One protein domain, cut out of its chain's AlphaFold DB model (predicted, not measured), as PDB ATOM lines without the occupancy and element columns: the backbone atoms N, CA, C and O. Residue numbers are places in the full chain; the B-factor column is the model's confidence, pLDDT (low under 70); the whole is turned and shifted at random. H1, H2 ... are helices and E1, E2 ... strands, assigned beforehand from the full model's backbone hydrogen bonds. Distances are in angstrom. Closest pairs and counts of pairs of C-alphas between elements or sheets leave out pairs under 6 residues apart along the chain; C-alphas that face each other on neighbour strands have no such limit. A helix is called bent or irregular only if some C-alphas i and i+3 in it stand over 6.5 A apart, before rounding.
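Overview. This is residues 349 to 476 of the 626 residues of an uncharacterized protein of Edaphochlamys debaryana (UniProt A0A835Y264). One strongly twisted sheet of eight strands wraps round like an incomplete barrel, with E7, E8, E4, E5, E6 and E3 round it and a gap left between E3 and E7. The short helix H2 sits beside the strands, near E6 and E1, while the helix H1 lies at the margin and only grazes the sheet; the hairpin of E5 and E6 reaches far out toward Arg 440. The printed part has 128 residues, with two named helices and eight named strands in the order H1, E1, E2, E3, H2, E4, E5, E6, E7, E8; the class is mixed, helices and strands. The sheet is branched and mixed: E4 and E8 are parallel, and its other neighbour pairs are antiparallel. The whole is compact, with a radius of gyration of the C-alphas of 13.8 A, and the C-alphas span 42 by 35 by 23 A.

Along the chain. H1, residues 349 to 359, begins with C-alpha 349 at (-12.168, -36.677, -60.231) and is 15.0 A long from first to last C-alpha. After residues 360 to 378, which hold no named element, come E1, residues 379 to 382, E2, residues 386 to 389, and E3, residues 395 to 397. H2, residues 399 to 406, measures 10.1 A; it is neither bent nor irregular, but only just: C-alphas 403 and 406 are 6.1 A apart. E4, residues 411 to 418, is 22.3 A long. E5, residues 429 to 437, is the longest strand at 25.4 A and begins with C-alpha 429 at (-2.260, -52.579, -54.157). E6, residues 443 to 448, is 16.3 A long. E7, residues 458 to 465, is 20.6 A long and bends by 52 degrees at residue 461. E8, residues 469 to 475, is 19.2 A long and ends with C-alpha 475 at (-6.286, -54.674, -36.636).

Arrangement. In the branched sheet E7 has three neighbours. E1, beside residues 461 to 464, and E2, beside residues 458 to 460, lie on one side of it, and E8 on the other side. N 379 and O 464 are 2.9 A apart, and N 386 and O 459 are 3.0 A apart, both within hydrogen-bond range. E7 and E8 form a hairpin, with N 463 and O 471 at 3.0 A. E8 is parallel to E4 at 34 degrees, with N 472 and O 415 at 2.9 A. E4, E5 and E6 make a meander, each strand the antiparallel neighbour of the one before; N 414 and O 429 are 2.8 A apart, and N 434 and O 446 are 2.8 A apart. The edge strand E3 is antiparallel to E6, with N 397 and O 445 at 3.0 A. H2 is on the sheet at a height over the sheet of 6.2 A, over none of its strands; its closest C-alphas to E6 are those of Trp 399 and Cys 444, 5.4 A apart. H1 only grazes the sheet, with its residues 353 to 357. H1 and H2 are close but not clearly touching, the C-alphas of Ala 349 and Leu 406 being 7.6 A apart. In H1 and H2 every O i to N i+4 pair is within hydrogen-bond range.

Size, cuts and confidence. The two C-alphas farthest apart are those of Gln 364 and Arg 440, at 42.5 A. The printed part has no cut. The link from H1 to E1, with 19 residues, is long; those from E4 to E5 and from E6 to E7 are short, and the others are tight. The mean pLDDT of the printed part is 82.4; it is under 70 at residues 349 to 368, residue 370 and residues 383 to 386.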
ATOM      1  N   ALA A 349     -12.539 -35.313 -60.614       41.19
ATOM      2  CA  ALA A 349     -12.168 -36.677 -60.231       41.19
ATOM      3  C   ALA A 349     -11.082 -37.262 -61.153       41.19
ATOM      4  O   ALA A 349     -10.118 -37.864 -60.676       41.19
ATOM      5  N   ALA A 350     -11.192 -37.046 -62.468       40.34
ATOM      6  CA  ALA A 350     -10.201 -37.518 -63.435       40.34
ATOM      7  C   ALA A 350      -8.867 -36.765 -63.295       40.34
ATOM      8  O   ALA A 350      -7.803 -37.383 -63.304       40.34
ATOM      9  N   GLU A 351      -8.916 -35.447 -63.092       41.66
ATOM     10  CA  GLU A 351      -7.714 -34.633 -62.888       41.66
ATOM     11  C   GLU A 351      -7.049 -34.907 -61.529       41.66
ATOM     12  O   GLU A 351      -5.831 -35.071 -61.471       41.66
ATOM     13  N   ALA A 352      -7.826 -35.105 -60.459       46.22
ATOM     14  CA  ALA A 352      -7.317 -35.581 -59.174       46.22
ATOM     15  C   ALA A 352      -6.714 -36.993 -59.274       46.22
ATOM     16  O   ALA A 352      -5.709 -37.259 -58.621       46.22
ATOM     17  N   THR A 353      -7.248 -37.876 -60.129       43.81
ATOM     18  CA  THR A 353      -6.635 -39.188 -60.430       43.81
ATOM     19  C   THR A 353      -5.322 -39.036 -61.208       43.81
ATOM     20  O   THR A 353      -4.361 -39.765 -60.967       43.81
ATOM     21  N   ALA A 354      -5.224 -38.066 -62.119       43.88
ATOM     22  CA  ALA A 354      -3.983 -37.783 -62.839       43.88
ATOM     23  C   ALA A 354      -2.917 -37.134 -61.932       43.88
ATOM     24  O   ALA A 354      -1.737 -37.462 -62.040       43.88
ATOM     25  N   ALA A 355      -3.317 -36.250 -61.012       46.62
ATOM     26  CA  ALA A 355      -2.446 -35.669 -59.992       46.62
ATOM     27  C   ALA A 355      -2.012 -36.714 -58.948       46.62
ATOM     28  O   ALA A 355      -0.837 -36.767 -58.591       46.62
ATOM     29  N   ALA A 356      -2.920 -37.606 -58.539       44.53
ATOM     30  CA  ALA A 356      -2.635 -38.770 -57.703       44.53
ATOM     31  C   ALA A 356      -1.512 -39.635 -58.273       44.53
ATOM     32  O   ALA A 356      -0.531 -39.911 -57.593       44.53
ATOM     33  N   LEU A 357      -1.642 -40.029 -59.543       43.41
ATOM     34  CA  LEU A 357      -0.672 -40.881 -60.232       43.41
ATOM     35  C   LEU A 357       0.671 -40.176 -60.497       43.41
ATOM     36  O   LEU A 357       1.659 -40.856 -60.766       43.41
ATOM     37  N   LYS A 358       0.726 -38.839 -60.398       48.41
ATOM     38  CA  LYS A 358       1.971 -38.051 -60.423       48.41
ATOM     39  C   LYS A 358       2.628 -37.950 -59.041       48.41
ATOM     40  O   LYS A 358       3.835 -38.127 -58.950       48.41
ATOM     41  N   LEU A 359       1.850 -37.692 -57.984       50.72
ATOM     42  CA  LEU A 359       2.330 -37.645 -56.592       50.72
ATOM     43  C   LEU A 359       2.774 -39.026 -56.087       50.72
ATOM     44  O   LEU A 359       3.771 -39.150 -55.385       50.72
ATOM     45  N   TYR A 360       2.037 -40.066 -56.475       54.53
ATOM     46  CA  TYR A 360       2.228 -41.449 -56.057       54.53
ATOM     47  C   TYR A 360       2.327 -42.344 -57.292       54.53
ATOM     48  O   TYR A 360       1.396 -43.081 -57.641       54.53
ATOM     49  N   GLY A 361       3.481 -42.251 -57.960       50.62
ATOM     50  CA  GLY A 361       3.805 -43.025 -59.157       50.62
ATOM     51  C   GLY A 361       3.588 -44.537 -58.982       50.62
ATOM     52  O   GLY A 361       3.577 -45.052 -57.857       50.62
ATOM     53  N   PRO A 362       3.415 -45.293 -60.082       50.69
ATOM     54  CA  PRO A 362       2.955 -46.682 -60.028       50.69
ATOM     55  C   PRO A 362       3.854 -47.610 -59.193       50.69
ATOM     56  O   PRO A 362       3.348 -48.560 -58.600       50.69
ATOM     57  N   THR A 363       5.154 -47.317 -59.088       49.88
ATOM     58  CA  THR A 363       6.170 -48.219 -58.518       49.88
ATOM     59  C   THR A 363       6.958 -47.677 -57.323       49.88
ATOM     60  O   THR A 363       7.716 -48.447 -56.736       49.88
ATOM     61  N   GLN A 364       6.831 -46.401 -56.938       51.12
ATOM     62  CA  GLN A 364       7.643 -45.876 -55.831       51.12
ATOM     63  C   GLN A 364       7.081 -46.302 -54.458       51.12
ATOM     64  O   GLN A 364       5.878 -46.152 -54.225       51.12
ATOM     65  N   PRO A 365       7.925 -46.819 -53.541       51.19
ATOM     66  CA  PRO A 365       7.522 -47.105 -52.170       51.19
ATOM     67  C   PRO A 365       7.214 -45.793 -51.443       51.19
ATOM     68  O   PRO A 365       8.085 -44.936 -51.297       51.19
ATOM     69  N   ILE A 366       5.975 -45.623 -50.982       57.81
ATOM     70  CA  ILE A 366       5.567 -44.381 -50.324       57.81
ATOM     71  C   ILE A 366       5.939 -44.468 -48.841       57.81
ATOM     72  O   ILE A 366       5.285 -45.170 -48.066       57.81
ATOM     73  N   SER A 367       6.983 -43.745 -48.434       55.69
ATOM     74  CA  SER A 367       7.354 -43.572 -47.023       55.69
ATOM     75  C   SER A 367       6.374 -42.631 -46.319       55.69
ATOM     76  O   SER A 367       6.666 -41.464 -46.073       55.69
ATOM     77  N   LEU A 368       5.180 -43.143 -46.029       65.75
ATOM     78  CA  LEU A 368       4.168 -42.458 -45.229       65.75
ATOM     79  C   LEU A 368       4.527 -42.594 -43.735       65.75
ATOM     80  O   LEU A 368       4.972 -43.668 -43.319       65.75
ATOM     81  N   PRO A 369       4.369 -41.535 -42.918       71.19
ATOM     82  CA  PRO A 369       4.709 -41.572 -41.500       71.19
ATOM     83  C   PRO A 369       3.807 -42.537 -40.727       71.19
ATOM     84  O   PRO A 369       2.652 -42.769 -41.085       71.19
ATOM     85  N   SER A 370       4.325 -43.054 -39.611       69.75
ATOM     86  CA  SER A 370       3.707 -44.137 -38.837       69.75
ATOM     87  C   SER A 370       2.307 -43.834 -38.290       69.75
ATOM     88  O   SER A 370       1.617 -44.771 -37.913       69.75
ATOM     89  N   LYS A 371       1.878 -42.564 -38.231       79.38
ATOM     90  CA  LYS A 371       0.524 -42.149 -37.831       79.38
ATOM     91  C   LYS A 371      -0.138 -41.386 -38.976       79.38
ATOM     92  O   LYS A 371       0.269 -40.268 -39.288       79.38
ATOM     93  N   LEU A 372      -1.196 -41.949 -39.560       80.00
ATOM     94  CA  LEU A 372      -1.876 -41.338 -40.711       80.00
ATOM     95  C   LEU A 372      -2.487 -39.966 -40.407       80.00
ATOM     96  O   LEU A 372      -2.450 -39.080 -41.255       80.00
ATOM     97  N   SER A 373      -2.978 -39.765 -39.183       80.19
ATOM     98  CA  SER A 373      -3.550 -38.495 -38.717       80.19
ATOM     99  C   SER A 373      -2.557 -37.326 -38.662       80.19
ATOM    100  O   SER A 373      -2.970 -36.197 -38.422       80.19
ATOM    101  N   GLN A 374      -1.262 -37.573 -38.889       85.19
ATOM    102  CA  GLN A 374      -0.230 -36.537 -39.007       85.19
ATOM    103  C   GLN A 374       0.076 -36.157 -40.469       85.19
ATOM    104  O   GLN A 374       0.899 -35.277 -40.705       85.19
ATOM    105  N   ILE A 375      -0.558 -36.804 -41.455       85.38
ATOM    106  CA  ILE A 375      -0.334 -36.528 -42.880       85.38
ATOM    107  C   ILE A 375      -1.273 -35.399 -43.334       85.38
ATOM    108  O   ILE A 375      -2.493 -35.556 -43.230       85.38
ATOM    109  N   PRO A 376      -0.756 -34.285 -43.888       85.75
ATOM    110  CA  PRO A 376      -1.594 -33.222 -44.433       85.75
ATOM    111  C   PRO A 376      -2.569 -33.751 -45.491       85.75
ATOM    112  O   PRO A 376      -2.164 -34.379 -46.469       85.75
ATOM    113  N   GLY A 377      -3.865 -33.502 -45.291       87.25
ATOM    114  CA  GLY A 377      -4.925 -33.958 -46.194       87.25
ATOM    115  C   GLY A 377      -5.313 -35.438 -46.070       87.25
ATOM    116  O   GLY A 377      -6.046 -35.922 -46.929       87.25
ATOM    117  N   TYR A 378      -4.865 -36.159 -45.034       90.69
ATOM    118  CA  TYR A 378      -5.497 -37.426 -44.650       90.69
ATOM    119  C   TYR A 378      -6.897 -37.172 -44.076       90.69
ATOM    120  O   TYR A 378      -7.052 -36.441 -43.098       90.69
ATOM    121  N   GLU A 379      -7.909 -37.811 -44.655       90.94
ATOM    122  CA  GLU A 379      -9.285 -37.792 -44.163       90.94
ATOM    123  C   GLU A 379      -9.662 -39.166 -43.598       90.94
ATOM    124  O   GLU A 379      -9.676 -40.169 -44.317       90.94
ATOM    125  N   GLU A 380     -10.009 -39.231 -42.312       89.81
ATOM    126  CA  GLU A 380     -10.604 -40.429 -41.718       89.81
ATOM    127  C   GLU A 380     -12.106 -40.462 -42.028       89.81
ATOM    128  O   GLU A 380     -12.887 -39.725 -41.435       89.81
ATOM    129  N   ILE A 381     -12.517 -41.303 -42.981       83.94
ATOM    130  CA  ILE A 381     -13.885 -41.278 -43.525       83.94
ATOM    131  C   ILE A 381     -14.863 -42.051 -42.635       83.94
ATOM    132  O   ILE A 381     -15.998 -41.618 -42.446       83.94
ATOM    133  N   MET A 382     -14.464 -43.219 -42.119       76.12
ATOM    134  CA  MET A 382     -15.312 -44.032 -41.238       76.12
ATOM    135  C   MET A 382     -14.499 -44.920 -40.295       76.12
ATOM    136  O   MET A 382     -13.742 -45.782 -40.751       76.12
ATOM    137  N   GLY A 383     -14.805 -44.844 -38.998       69.88
ATOM    138  CA  GLY A 383     -14.588 -45.931 -38.039       69.88
ATOM    139  C   GLY A 383     -15.606 -47.056 -38.249       69.88
ATOM    140  O   GLY A 383     -16.557 -47.200 -37.487       69.88
ATOM    141  N   SER A 384     -15.465 -47.832 -39.327       61.75
ATOM    142  CA  SER A 384     -16.323 -48.997 -39.561       61.75
ATOM    143  C   SER A 384     -15.848 -50.180 -38.713       61.75
ATOM    144  O   SER A 384     -14.950 -50.905 -39.144       61.75
ATOM    145  N   GLU A 385     -16.461 -50.415 -37.551       67.81
ATOM    146  CA  GLU A 385     -16.172 -51.575 -36.690       67.81
ATOM    147  C   GLU A 385     -16.641 -52.899 -37.326       67.81
ATOM    148  O   GLU A 385     -17.638 -53.518 -36.949       67.81
ATOM    149  N   CYS A 386     -15.919 -53.350 -38.351       69.06
ATOM    150  CA  CYS A 386     -16.246 -54.556 -39.085       69.06
ATOM    151  C   CYS A 386     -15.704 -55.776 -38.328       69.06
ATOM    152  O   CYS A 386     -14.582 -56.235 -38.540       69.06
ATOM    153  N   THR A 387     -16.558 -56.353 -37.482       74.00
ATOM    154  CA  THR A 387     -16.318 -57.598 -36.723       74.00
ATOM    155  C   THR A 387     -16.015 -58.829 -37.594       74.00
ATOM    156  O   THR A 387     -15.685 -59.894 -37.078       74.00
ATOM    157  N   THR A 388     -16.116 -58.711 -38.923       74.69
ATOM    158  CA  THR A 388     -15.770 -59.763 -39.884       74.69
ATOM    159  C   THR A 388     -14.356 -59.546 -40.438       74.69
ATOM    160  O   THR A 388     -14.113 -58.505 -41.049       74.69
ATOM    161  N   PRO A 389     -13.442 -60.531 -40.327       86.69
ATOM    162  CA  PRO A 389     -12.125 -60.455 -40.951       86.69
ATOM    163  C   PRO A 389     -12.182 -60.272 -42.473       86.69
ATOM    164  O   PRO A 389     -13.002 -60.890 -43.164       86.69
ATOM    165  N   ALA A 390     -11.268 -59.457 -42.998       87.00
ATOM    166  CA  ALA A 390     -11.109 -59.221 -44.426       87.00
ATOM    167  C   ALA A 390     -10.684 -60.508 -45.159       87.00
ATOM    168  O   ALA A 390      -9.821 -61.260 -44.693       87.00
ATOM    169  N   ARG A 391     -11.298 -60.790 -46.314       88.31
ATOM    170  CA  ARG A 391     -11.120 -62.054 -47.053       88.31
ATOM    171  C   ARG A 391     -10.318 -61.815 -48.325       88.31
ATOM    172  O   ARG A 391     -10.625 -60.871 -49.036       88.31
ATOM    173  N   VAL A 392      -9.397 -62.725 -48.666       87.50
ATOM    174  CA  VAL A 392      -8.556 -62.684 -49.889       87.50
ATOM    175  C   VAL A 392      -9.316 -62.160 -51.115       87.50
ATOM    176  O   VAL A 392      -8.905 -61.195 -51.753       87.50
ATOM    177  N   GLU A 393     -10.465 -62.771 -51.409       87.38
ATOM    178  CA  GLU A 393     -11.270 -62.460 -52.592       87.38
ATOM    179  C   GLU A 393     -11.906 -61.065 -52.549       87.38
ATOM    180  O   GLU A 393     -12.038 -60.431 -53.593       87.38
ATOM    181  N   ARG A 394     -12.351 -60.599 -51.369       88.12
ATOM    182  CA  ARG A 394     -13.193 -59.401 -51.241       88.12
ATOM    183  C   ARG A 394     -13.255 -58.815 -49.832       88.12
ATOM    184  O   ARG A 394     -13.455 -59.538 -48.854       88.12
ATOM    185  N   SER A 395     -13.252 -57.488 -49.776       89.19
ATOM    186  CA  SER A 395     -13.589 -56.700 -48.586       89.19
ATOM    187  C   SER A 395     -14.744 -55.761 -48.918       89.19
ATOM    188  O   SER A 395     -14.776 -55.193 -50.007       89.19
ATOM    189  N   ASN A 396     -15.725 -55.633 -48.023       89.44
ATOM    190  CA  ASN A 396     -16.841 -54.707 -48.228       89.44
ATOM    191  C   ASN A 396     -16.359 -53.273 -47.963       89.44
ATOM    192  O   ASN A 396     -15.684 -53.044 -46.963       89.44
ATOM    193  N   ILE A 397     -16.748 -52.327 -48.816       90.12
ATOM    194  CA  ILE A 397     -16.458 -50.894 -48.665       90.12
ATOM    195  C   ILE A 397     -17.792 -50.123 -48.580       90.12
ATOM    196  O   ILE A 397     -18.733 -50.484 -49.302       90.12
ATOM    197  N   PRO A 398     -17.935 -49.111 -47.698       87.75
ATOM    198  CA  PRO A 398     -19.171 -48.338 -47.574       87.75
ATOM    199  C   PRO A 398     -19.582 -47.682 -48.898       87.75
ATOM    200  O   PRO A 398     -18.752 -47.095 -49.588       87.75
ATOM    201  N   TRP A 399     -20.871 -47.756 -49.249       88.12
ATOM    202  CA  TRP A 399     -21.388 -47.156 -50.487       88.12
ATOM    203  C   TRP A 399     -21.202 -45.632 -50.510       88.12
ATOM    204  O   TRP A 399     -20.729 -45.095 -51.506       88.12
ATOM    205  N   SER A 400     -21.464 -44.970 -49.378       88.06
ATOM    206  CA  SER A 400     -21.255 -43.531 -49.167       88.06
ATOM    207  C   SER A 400     -19.814 -43.081 -49.419       88.06
ATOM    208  O   SER A 400     -19.593 -42.012 -49.979       88.06
ATOM    209  N   LEU A 401     -18.824 -43.894 -49.039       88.06
ATOM    210  CA  LEU A 401     -17.413 -43.600 -49.284       88.06
ATOM    211  C   LEU A 401     -17.122 -43.606 -50.792       88.06
ATOM    212  O   LEU A 401     -16.487 -42.682 -51.298       88.06
ATOM    213  N   VAL A 402     -17.644 -44.598 -51.523       88.56
ATOM    214  CA  VAL A 402     -17.506 -44.658 -52.986       88.56
ATOM    215  C   VAL A 402     -18.167 -43.440 -53.637       88.56
ATOM    216  O   VAL A 402     -17.486 -42.686 -54.328       88.56
ATOM    217  N   THR A 403     -19.453 -43.184 -53.365       89.44
ATOM    218  CA  THR A 403     -20.201 -42.097 -54.021       89.44
ATOM    219  C   THR A 403     -19.675 -40.704 -53.694       89.44
ATOM    220  O   THR A 403     -19.651 -39.850 -54.575       89.44
ATOM    221  N   ASN A 404     -19.256 -40.459 -52.450       90.19
ATOM    222  CA  ASN A 404     -18.977 -39.100 -51.979       90.19
ATOM    223  C   ASN A 404     -17.501 -38.702 -52.117       90.19
ATOM    224  O   ASN A 404     -17.197 -37.513 -52.053       90.19
ATOM    225  N   LYS A 405     -16.582 -39.673 -52.242       91.06
ATOM    226  CA  LYS A 405     -15.129 -39.423 -52.205       91.06
ATOM    227  C   LYS A 405     -14.342 -40.061 -53.350       91.06
ATOM    228  O   LYS A 405     -13.277 -39.554 -53.682       91.06
ATOM    229  N   LEU A 406     -14.842 -41.143 -53.953       89.69
ATOM    230  CA  LEU A 406     -14.158 -41.840 -55.056       89.69
ATOM    231  C   LEU A 406     -14.826 -41.602 -56.419       89.69
ATOM    232  O   LEU A 406     -14.184 -41.773 -57.455       89.69
ATOM    233  N   GLY A 407     -16.099 -41.195 -56.431       88.44
ATOM    234  CA  GLY A 407     -16.871 -40.959 -57.650       88.44
ATOM    235  C   GLY A 407     -17.002 -42.225 -58.501       88.44
ATOM    236  O   GLY A 407     -17.152 -43.329 -57.980       88.44
ATOM    237  N   ASP A 408     -16.897 -42.070 -59.821       87.62
ATOM    238  CA  ASP A 408     -17.028 -43.162 -60.797       87.62
ATOM    239  C   ASP A 408     -15.760 -44.045 -60.934       87.62
ATOM    240  O   ASP A 408     -15.602 -44.790 -61.907       87.62
ATOM    241  N   ALA A 409     -14.824 -43.980 -59.977       87.56
ATOM    242  CA  ALA A 409     -13.574 -44.737 -60.013       87.56
ATOM    243  C   ALA A 409     -13.804 -46.261 -59.912       87.56
ATOM    244  O   ALA A 409     -14.071 -46.816 -58.848       87.56
ATOM    245  N   THR A 410     -13.636 -46.975 -61.030       90.25
ATOM    246  CA  THR A 410     -13.750 -48.451 -61.073       90.25
ATOM    247  C   THR A 410     -12.504 -49.184 -60.555       90.25
ATOM    248  O   THR A 410     -12.577 -50.366 -60.208       90.25
ATOM    249  N   THR A 411     -11.370 -48.487 -60.467       93.31
ATOM    250  CA  THR A 411     -10.069 -48.960 -59.964       93.31
ATOM    251  C   THR A 411      -9.480 -47.931 -59.011       93.31
ATOM    252  O   THR A 411      -9.499 -46.742 -59.326       93.31
ATOM    253  N   ILE A 412      -8.915 -48.381 -57.892       94.06
ATOM    254  CA  ILE A 412      -8.308 -47.524 -56.870       94.06
ATOM    255  C   ILE A 412      -7.045 -48.164 -56.286       94.06
ATOM    256  O   ILE A 412      -6.958 -49.389 -56.186       94.06
ATOM    257  N   ARG A 413      -6.072 -47.341 -55.880       95.19
ATOM    258  CA  ARG A 413      -4.880 -47.798 -55.148       95.19
ATOM    259  C   ARG A 413      -5.212 -47.922 -53.662       95.19
ATOM    260  O   ARG A 413      -5.803 -47.004 -53.096       95.19
ATOM    261  N   VAL A 414      -4.830 -49.032 -53.029       95.75
ATOM    262  CA  VAL A 414      -5.158 -49.322 -51.625       95.75
ATOM    263  C   VAL A 414      -3.903 -49.609 -50.797       95.75
ATOM    264  O   VAL A 414      -3.181 -50.577 -51.053       95.75
ATOM    265  N   ALA A 415      -3.664 -48.788 -49.774       95.81
ATOM    266  CA  ALA A 415      -2.690 -49.037 -48.708       95.81
ATOM    267  C   ALA A 415      -3.365 -49.694 -47.486       95.81
ATOM    268  O   ALA A 415      -4.594 -49.742 -47.395       95.81
ATOM    269  N   VAL A 416      -2.579 -50.235 -46.546       95.50
ATOM    270  CA  VAL A 416      -3.095 -50.966 -45.376       95.50
ATOM    271  C   VAL A 416      -2.415 -50.487 -44.097       95.50
ATOM    272  O   VAL A 416      -1.242 -50.764 -43.861       95.50
ATOM    273  N   GLU A 417      -3.183 -49.826 -43.237       95.06
ATOM    274  CA  GLU A 417      -2.754 -49.489 -41.881       95.06
ATOM    275  C   GLU A 417      -2.996 -50.697 -40.980       95.06
ATOM    276  O   GLU A 417      -4.123 -51.174 -40.876       95.06
ATOM    277  N   VAL A 418      -1.949 -51.208 -40.337       94.88
ATOM    278  CA  VAL A 418      -2.019 -52.351 -39.423       94.88
ATOM    279  C   VAL A 418      -1.808 -51.840 -38.004       94.88
ATOM    280  O   VAL A 418      -0.744 -51.324 -37.683       94.88
ATOM    281  N   ASN A 419      -2.808 -51.998 -37.138       93.38
ATOM    282  CA  ASN A 419      -2.749 -51.599 -35.724       93.38
ATOM    283  C   ASN A 419      -2.435 -50.102 -35.494       93.38
ATOM    284  O   ASN A 419      -1.821 -49.752 -34.491       93.38
ATOM    285  N   GLY A 420      -2.859 -49.218 -36.407       90.81
ATOM    286  CA  GLY A 420      -2.554 -47.780 -36.334       90.81
ATOM    287  C   GLY A 420      -1.163 -47.399 -36.856       90.81
ATOM    288  O   GLY A 420      -0.700 -46.299 -36.575       90.81
ATOM    289  N   ILE A 421      -0.495 -48.312 -37.574       89.25
ATOM    290  CA  ILE A 421       0.808 -48.110 -38.214       89.25
ATOM    291  C   ILE A 421       0.677 -48.454 -39.701       89.25
ATOM    292  O   ILE A 421       0.316 -49.581 -40.047       89.25
ATOM    293  N   LEU A 422       0.993 -47.522 -40.604       89.69
ATOM    294  CA  LEU A 422       1.204 -47.889 -42.007       89.69
ATOM    295  C   LEU A 422       2.606 -48.492 -42.170       89.69
ATOM    296  O   LEU A 422       3.573 -47.969 -41.623       89.69
ATOM    297  N   ILE A 423       2.718 -49.597 -42.907       87.94
ATOM    298  CA  ILE A 423       3.989 -50.313 -43.064       87.94
ATOM    299  C   ILE A 423       4.916 -49.511 -44.001       87.94
ATOM    300  O   ILE A 423       4.555 -49.316 -45.166       87.94
ATOM    301  N   PRO A 424       6.108 -49.067 -43.545       81.19
ATOM    302  CA  PRO A 424       7.050 -48.345 -44.394       81.19
ATOM    303  C   PRO A 424       7.451 -49.179 -45.611       81.19
ATOM    304  O   PRO A 424       7.660 -50.388 -45.515       81.19
ATOM    305  N   GLY A 425       7.536 -48.536 -46.775       84.81
ATOM    306  CA  GLY A 425       7.828 -49.226 -48.030       84.81
ATOM    307  C   GLY A 425       6.668 -50.041 -48.613       84.81
ATOM    308  O   GLY A 425       6.863 -50.712 -49.627       84.81
ATOM    309  N   GLN A 426       5.456 -49.987 -48.038       87.56
ATOM    310  CA  GLN A 426       4.288 -50.617 -48.653       87.56
ATOM    311  C   GLN A 426       4.029 -50.035 -50.053       87.56
ATOM    312  O   GLN A 426       3.736 -48.852 -50.214       87.56
ATOM    313  N   ILE A 427       4.026 -50.909 -51.060       89.56
ATOM    314  CA  ILE A 427       3.500 -50.603 -52.393       89.56
ATOM    315  C   ILE A 427       1.960 -50.676 -52.329       89.56
ATOM    316  O   ILE A 427       1.423 -51.730 -51.956       89.56
ATOM    317  N   PRO A 428       1.219 -49.604 -52.678       93.31
ATOM    318  CA  PRO A 428      -0.239 -49.649 -52.742       93.31
ATOM    319  C   PRO A 428      -0.724 -50.691 -53.751       93.31
ATOM    320  O   PRO A 428      -0.258 -50.733 -54.890       93.31
ATOM    321  N   SER A 429      -1.676 -51.522 -53.330       93.25
ATOM    322  CA  SER A 429      -2.260 -52.579 -54.157       93.25
ATOM    323  C   SER A 429      -3.442 -52.043 -54.959       93.25
ATOM    324  O   SER A 429      -4.360 -51.469 -54.377       93.25
ATOM    325  N   ASP A 430      -3.460 -52.270 -56.269       93.75
ATOM    326  CA  ASP A 430      -4.594 -51.871 -57.104       93.75
ATOM    327  C   ASP A 430      -5.790 -52.811 -56.876       93.75
ATOM    328  O   ASP A 430      -5.689 -54.033 -57.018       93.75
ATOM    329  N   ALA A 431      -6.943 -52.235 -56.538       93.88
ATOM    330  CA  ALA A 431      -8.192 -52.950 -56.309       93.88
ATOM    331  C   ALA A 431      -9.312 -52.389 -57.191       93.88
ATOM    332  O   ALA A 431      -9.397 -51.186 -57.443       93.88
ATOM    333  N   LYS A 432     -10.207 -53.265 -57.654       94.44
ATOM    334  CA  LYS A 432     -11.411 -52.882 -58.399       94.44
ATOM    335  C   LYS A 432     -12.601 -52.737 -57.465       94.44
ATOM    336  O   LYS A 432     -12.803 -53.581 -56.588       94.44
ATOM    337  N   ILE A 433     -13.396 -51.692 -57.685       93.88
ATOM    338  CA  ILE A 433     -14.632 -51.437 -56.945       93.88
ATOM    339  C   ILE A 433     -15.793 -52.108 -57.684       93.88
ATOM    340  O   ILE A 433     -16.057 -51.830 -58.851       93.88
ATOM    341  N   TYR A 434     -16.486 -53.009 -56.991       93.56
ATOM    342  CA  TYR A 434     -17.624 -53.761 -57.510       93.56
ATOM    343  C   TYR A 434     -18.889 -53.466 -56.706       93.56
ATOM    344  O   TYR A 434     -19.064 -53.970 -55.591       93.56
ATOM    345  N   SER A 435     -19.788 -52.685 -57.303       91.38
ATOM    346  CA  SER A 435     -21.133 -52.419 -56.790       91.38
ATOM    347  C   SER A 435     -22.044 -53.632 -56.988       91.38
ATOM    348  O   SER A 435     -22.064 -54.245 -58.056       91.38
ATOM    349  N   TYR A 436     -22.842 -53.969 -55.978       88.81
ATOM    350  CA  TYR A 436     -23.881 -54.992 -56.057       88.81
ATOM    351  C   TYR A 436     -25.139 -54.550 -55.302       88.81
ATOM    352  O   TYR A 436     -25.072 -53.976 -54.215       88.81
ATOM    353  N   SER A 437     -26.306 -54.838 -55.876       87.25
ATOM    354  CA  SER A 437     -27.583 -54.639 -55.191       87.25
ATOM    355  C   SER A 437     -27.752 -55.695 -54.097       87.25
ATOM    356  O   SER A 437     -27.560 -56.893 -54.331       87.25
ATOM    357  N   THR A 438     -28.130 -55.261 -52.897       84.69
ATOM    358  CA  THR A 438     -28.728 -56.145 -51.896       84.69
ATOM    359  C   THR A 438     -30.238 -56.199 -52.123       84.69
ATOM    360  O   THR A 438     -30.862 -55.191 -52.450       84.69
ATOM    361  N   GLY A 439     -30.863 -57.356 -51.889       79.94
ATOM    362  CA  GLY A 439     -32.311 -57.552 -52.080       79.94
ATOM    363  C   GLY A 439     -33.231 -56.734 -51.154       79.94
ATOM    364  O   GLY A 439     -34.423 -57.005 -51.109       79.94
ATOM    365  N   ARG A 440     -32.688 -55.769 -50.400       85.56
ATOM    366  CA  ARG A 440     -33.414 -54.767 -49.601       85.56
ATOM    367  C   ARG A 440     -33.340 -53.356 -50.216       85.56
ATOM    368  O   ARG A 440     -33.531 -52.375 -49.513       85.56
ATOM    369  N   GLY A 441     -32.981 -53.237 -51.497       85.00
ATOM    370  CA  GLY A 441     -32.858 -51.959 -52.215       85.00
ATOM    371  C   GLY A 441     -31.526 -51.225 -52.011       85.00
ATOM    372  O   GLY A 441     -31.106 -50.485 -52.894       85.00
ATOM    373  N   GLY A 442     -30.809 -51.472 -50.910       85.69
ATOM    374  CA  GLY A 442     -29.490 -50.880 -50.673       85.69
ATOM    375  C   GLY A 442     -28.416 -51.401 -51.636       85.69
ATOM    376  O   GLY A 442     -28.267 -52.615 -51.813       85.69
ATOM    377  N   VAL A 443     -27.630 -50.495 -52.219       87.88
ATOM    378  CA  VAL A 443     -26.391 -50.828 -52.941       87.88
ATOM    379  C   VAL A 443     -25.260 -51.030 -51.929       87.88
ATOM    380  O   VAL A 443     -25.176 -50.335 -50.920       87.88
ATOM    381  N   CYS A 444     -24.385 -51.998 -52.180       89.31
ATOM    382  CA  CYS A 444     -23.150 -52.209 -51.429       89.31
ATOM    383  C   CYS A 444     -21.975 -52.341 -52.398       89.31
ATOM    384  O   CYS A 444     -22.151 -52.835 -53.509       89.31
ATOM    385  N   CYS A 445     -20.772 -51.965 -51.965       92.00
ATOM    386  CA  CYS A 445     -19.558 -52.137 -52.755       92.00
ATOM    387  C   CYS A 445     -18.591 -53.140 -52.126       92.00
ATOM    388  O   CYS A 445     -18.592 -53.388 -50.916       92.00
ATOM    389  N   ARG A 446     -17.730 -53.706 -52.972       93.62
ATOM    390  CA  ARG A 446     -16.571 -54.516 -52.587       93.62
ATOM    391  C   ARG A 446     -15.320 -54.049 -53.305       93.62
ATOM    392  O   ARG A 446     -15.383 -53.742 -54.489       93.62
ATOM    393  N   LEU A 447     -14.196 -54.105 -52.605       93.38
ATOM    394  CA  LEU A 447     -12.863 -54.098 -53.198       93.38
ATOM    395  C   LEU A 447     -12.466 -55.536 -53.533       93.38
ATOM    396  O   LEU A 447     -12.590 -56.416 -52.673       93.38
ATOM    397  N   MET A 448     -12.009 -55.775 -54.764       93.69
ATOM    398  CA  MET A 448     -11.454 -57.059 -55.208       93.69
ATOM    399  C   MET A 448     -10.205 -56.829 -56.087       93.69
ATOM    400  O   MET A 448     -10.304 -56.080 -57.062       93.69
ATOM    401  N   PRO A 449      -9.052 -57.471 -55.809       92.12
ATOM    402  CA  PRO A 449      -8.765 -58.305 -54.637       92.12
ATOM    403  C   PRO A 449      -8.729 -57.486 -53.336       92.12
ATOM    404  O   PRO A 449      -8.711 -56.257 -53.358       92.12
ATOM    405  N   THR A 450      -8.691 -58.167 -52.190       91.19
ATOM    406  CA  THR A 450      -8.276 -57.523 -50.933       91.19
ATOM    407  C   THR A 450      -6.746 -57.472 -50.882       91.19
ATOM    408  O   THR A 450      -6.120 -58.494 -51.177       91.19
ATOM    409  N   PRO A 451      -6.118 -56.344 -50.491       93.62
ATOM    410  CA  PRO A 451      -4.666 -56.271 -50.336       93.62
ATOM    411  C   PRO A 451      -4.147 -57.353 -49.383       93.62
ATOM    412  O   PRO A 451      -4.712 -57.558 -48.307       93.62
ATOM    413  N   ALA A 452      -3.054 -58.033 -49.743       92.50
ATOM    414  CA  ALA A 452      -2.558 -59.199 -49.001       92.50
ATOM    415  C   ALA A 452      -2.322 -58.912 -47.504       92.50
ATOM    416  O   ALA A 452      -2.665 -59.727 -46.651       92.50
ATOM    417  N   LEU A 453      -1.827 -57.711 -47.181       93.50
ATOM    418  CA  LEU A 453      -1.568 -57.250 -45.812       93.50
ATOM    419  C   LEU A 453      -2.826 -57.096 -44.939       93.50
ATOM    420  O   LEU A 453      -2.691 -57.052 -43.714       93.50
ATOM    421  N   ALA A 454      -4.022 -57.016 -45.529       93.44
ATOM    422  CA  ALA A 454      -5.294 -56.922 -44.812       93.44
ATOM    423  C   ALA A 454      -5.942 -58.293 -44.535       93.44
ATOM    424  O   ALA A 454      -6.778 -58.403 -43.640       93.44
ATOM    425  N   VAL A 455      -5.571 -59.342 -45.277       93.38
ATOM    426  CA  VAL A 455      -6.213 -60.665 -45.206       93.38
ATOM    427  C   VAL A 455      -6.166 -61.241 -43.787       93.38
ATOM    428  O   VAL A 455      -5.122 -61.268 -43.142       93.38
ATOM    429  N   GLY A 456      -7.316 -61.718 -43.300       92.94
ATOM    430  CA  GLY A 456      -7.460 -62.323 -41.971       92.94
ATOM    431  C   GLY A 456      -7.506 -61.326 -40.808       92.94
ATOM    432  O   GLY A 456      -7.812 -61.729 -39.688       92.94
ATOM    433  N   LYS A 457      -7.265 -60.033 -41.050       93.94
ATOM    434  CA  LYS A 457      -7.338 -58.969 -40.038       93.94
ATOM    435  C   LYS A 457      -8.736 -58.343 -40.006       93.94
ATOM    436  O   LYS A 457      -9.474 -58.389 -40.993       93.94
ATOM    437  N   LEU A 458      -9.118 -57.773 -38.865       92.56
ATOM    438  CA  LEU A 458     -10.406 -57.098 -38.686       92.56
ATOM    439  C   LEU A 458     -10.334 -55.693 -39.284       92.56
ATOM    440  O   LEU A 458      -9.431 -54.936 -38.940       92.56
ATOM    441  N   CYS A 459     -11.273 -55.328 -40.156       92.75
ATOM    442  CA  CYS A 459     -11.337 -53.974 -40.706       92.75
ATOM    443  C   CYS A 459     -11.960 -53.039 -39.662       92.75
ATOM    444  O   CYS A 459     -13.142 -53.178 -39.358       92.75
ATOM    445  N   LYS A 460     -11.175 -52.103 -39.118       93.00
ATOM    446  CA  LYS A 460     -11.630 -51.072 -38.169       93.00
ATOM    447  C   LYS A 460     -12.114 -49.791 -38.846       93.00
ATOM    448  O   LYS A 460     -12.801 -48.999 -38.211       93.00
ATOM    449  N   GLY A 461     -11.755 -49.559 -40.107       93.50
ATOM    450  CA  GLY A 461     -12.170 -48.340 -40.787       93.50
ATOM    451  C   GLY A 461     -11.507 -48.088 -42.127       93.50
ATOM    452  O   GLY A 461     -10.761 -48.916 -42.651       93.50
ATOM    453  N   TRP A 462     -11.786 -46.899 -42.646       94.50
ATOM    454  CA  TRP A 462     -11.292 -46.410 -43.924       94.50
ATOM    455  C   TRP A 462     -10.837 -44.967 -43.771       94.50
ATOM    456  O   TRP A 462     -11.590 -44.127 -43.274       94.50
ATOM    457  N   GLY A 463      -9.619 -44.693 -44.222       94.50
ATOM    458  CA  GLY A 463      -9.129 -43.341 -44.455       94.50
ATOM    459  C   GLY A 463      -8.834 -43.123 -45.934       94.50
ATOM    460  O   GLY A 463      -8.760 -44.080 -46.709       94.50
ATOM    461  N   LEU A 464      -8.656 -41.872 -46.333       94.19
ATOM    462  CA  LEU A 464      -8.281 -41.482 -47.684       94.19
ATOM    463  C   LEU A 464      -7.126 -40.493 -47.601       94.19
ATOM    464  O   LEU A 464      -7.192 -39.511 -46.867       94.19
ATOM    465  N   LEU A 465      -6.058 -40.775 -48.335       92.94
ATOM    466  CA  LEU A 465      -4.940 -39.856 -48.503       92.94
ATOM    467  C   LEU A 465      -5.158 -38.964 -49.733       92.94
ATOM    468  O   LEU A 465      -5.946 -39.326 -50.620       92.94
ATOM    469  N   PRO A 466      -4.447 -37.822 -49.825       87.88
ATOM    470  CA  PRO A 466      -4.427 -37.005 -51.030       87.88
ATOM    471  C   PRO A 466      -4.164 -37.862 -52.269       87.88
ATOM    472  O   PRO A 466      -3.435 -38.851 -52.216       87.88
ATOM    473  N   GLY A 467      -4.781 -37.511 -53.394       86.81
ATOM    474  CA  GLY A 467      -4.643 -38.313 -54.607       86.81
ATOM    475  C   GLY A 467      -5.274 -39.710 -54.509       86.81
ATOM    476  O   GLY A 467      -4.673 -40.687 -54.942       86.81
ATOM    477  N   LEU A 468      -6.490 -39.815 -53.962       86.69
ATOM    478  CA  LEU A 468      -7.351 -41.008 -54.051       86.69
ATOM    479  C   LEU A 468      -6.713 -42.331 -53.565       86.69
ATOM    480  O   LEU A 468      -7.165 -43.416 -53.932       86.69
ATOM    481  N   LEU A 469      -5.676 -42.259 -52.726       93.94
ATOM    482  CA  LEU A 469      -5.047 -43.428 -52.123       93.94
ATOM    483  C   LEU A 469      -5.882 -43.860 -50.913       93.94
ATOM    484  O   LEU A 469      -5.811 -43.272 -49.834       93.94
ATOM    485  N   LEU A 470      -6.708 -44.885 -51.112       95.19
ATOM    486  CA  LEU A 470      -7.563 -45.431 -50.067       95.19
ATOM    487  C   LEU A 470      -6.711 -46.184 -49.043       95.19
ATOM    488  O   LEU A 470      -5.891 -47.025 -49.411       95.19
ATOM    489  N   VAL A 471      -6.933 -45.941 -47.755       95.62
ATOM    490  CA  VAL A 471      -6.245 -46.662 -46.682       95.62
ATOM    491  C   VAL A 471      -7.231 -47.551 -45.941       95.62
ATOM    492  O   VAL A 471      -8.140 -47.080 -45.254       95.62
ATOM    493  N   MET A 472      -7.047 -48.862 -46.085       95.50
ATOM    494  CA  MET A 472      -7.810 -49.864 -45.352       95.50
ATOM    495  C   MET A 472      -7.208 -50.026 -43.956       95.50
ATOM    496  O   MET A 472      -6.080 -50.501 -43.815       95.50
ATOM    497  N   ARG A 473      -7.954 -49.639 -42.919       94.56
ATOM    498  CA  ARG A 473      -7.478 -49.668 -41.533       94.56
ATOM    499  C   ARG A 473      -7.843 -50.998 -40.903       94.56
ATOM    500  O   ARG A 473      -9.027 -51.301 -40.725       94.56
ATOM    501  N   VAL A 474      -6.843 -51.806 -40.576       95.25
ATOM    502  CA  VAL A 474      -7.029 -53.159 -40.052       95.25
ATOM    503  C   VAL A 474      -6.313 -53.373 -38.726       95.25
ATOM    504  O   VAL A 474      -5.241 -52.832 -38.468       95.25
ATOM    505  N   VAL A 475      -6.892 -54.225 -37.888       94.12
ATOM    506  CA  VAL A 475      -6.286 -54.674 -36.636       94.12
ATOM    507  C   VAL A 475      -6.083 -56.181 -36.677       94.12
ATOM    508  O   VAL A 475      -6.982 -56.938 -37.056       94.12
ATOM    509  N   THR A 476      -4.889 -56.632 -36.297       92.62
ATOM    510  CA  THR A 476      -4.641 -58.048 -36.016       92.62
ATOM    511  C   THR A 476      -5.517 -58.460 -34.841       92.62
ATOM    512  O   THR A 476      -5.377 -57.895 -33.757       92.62
TER     513      THR A 476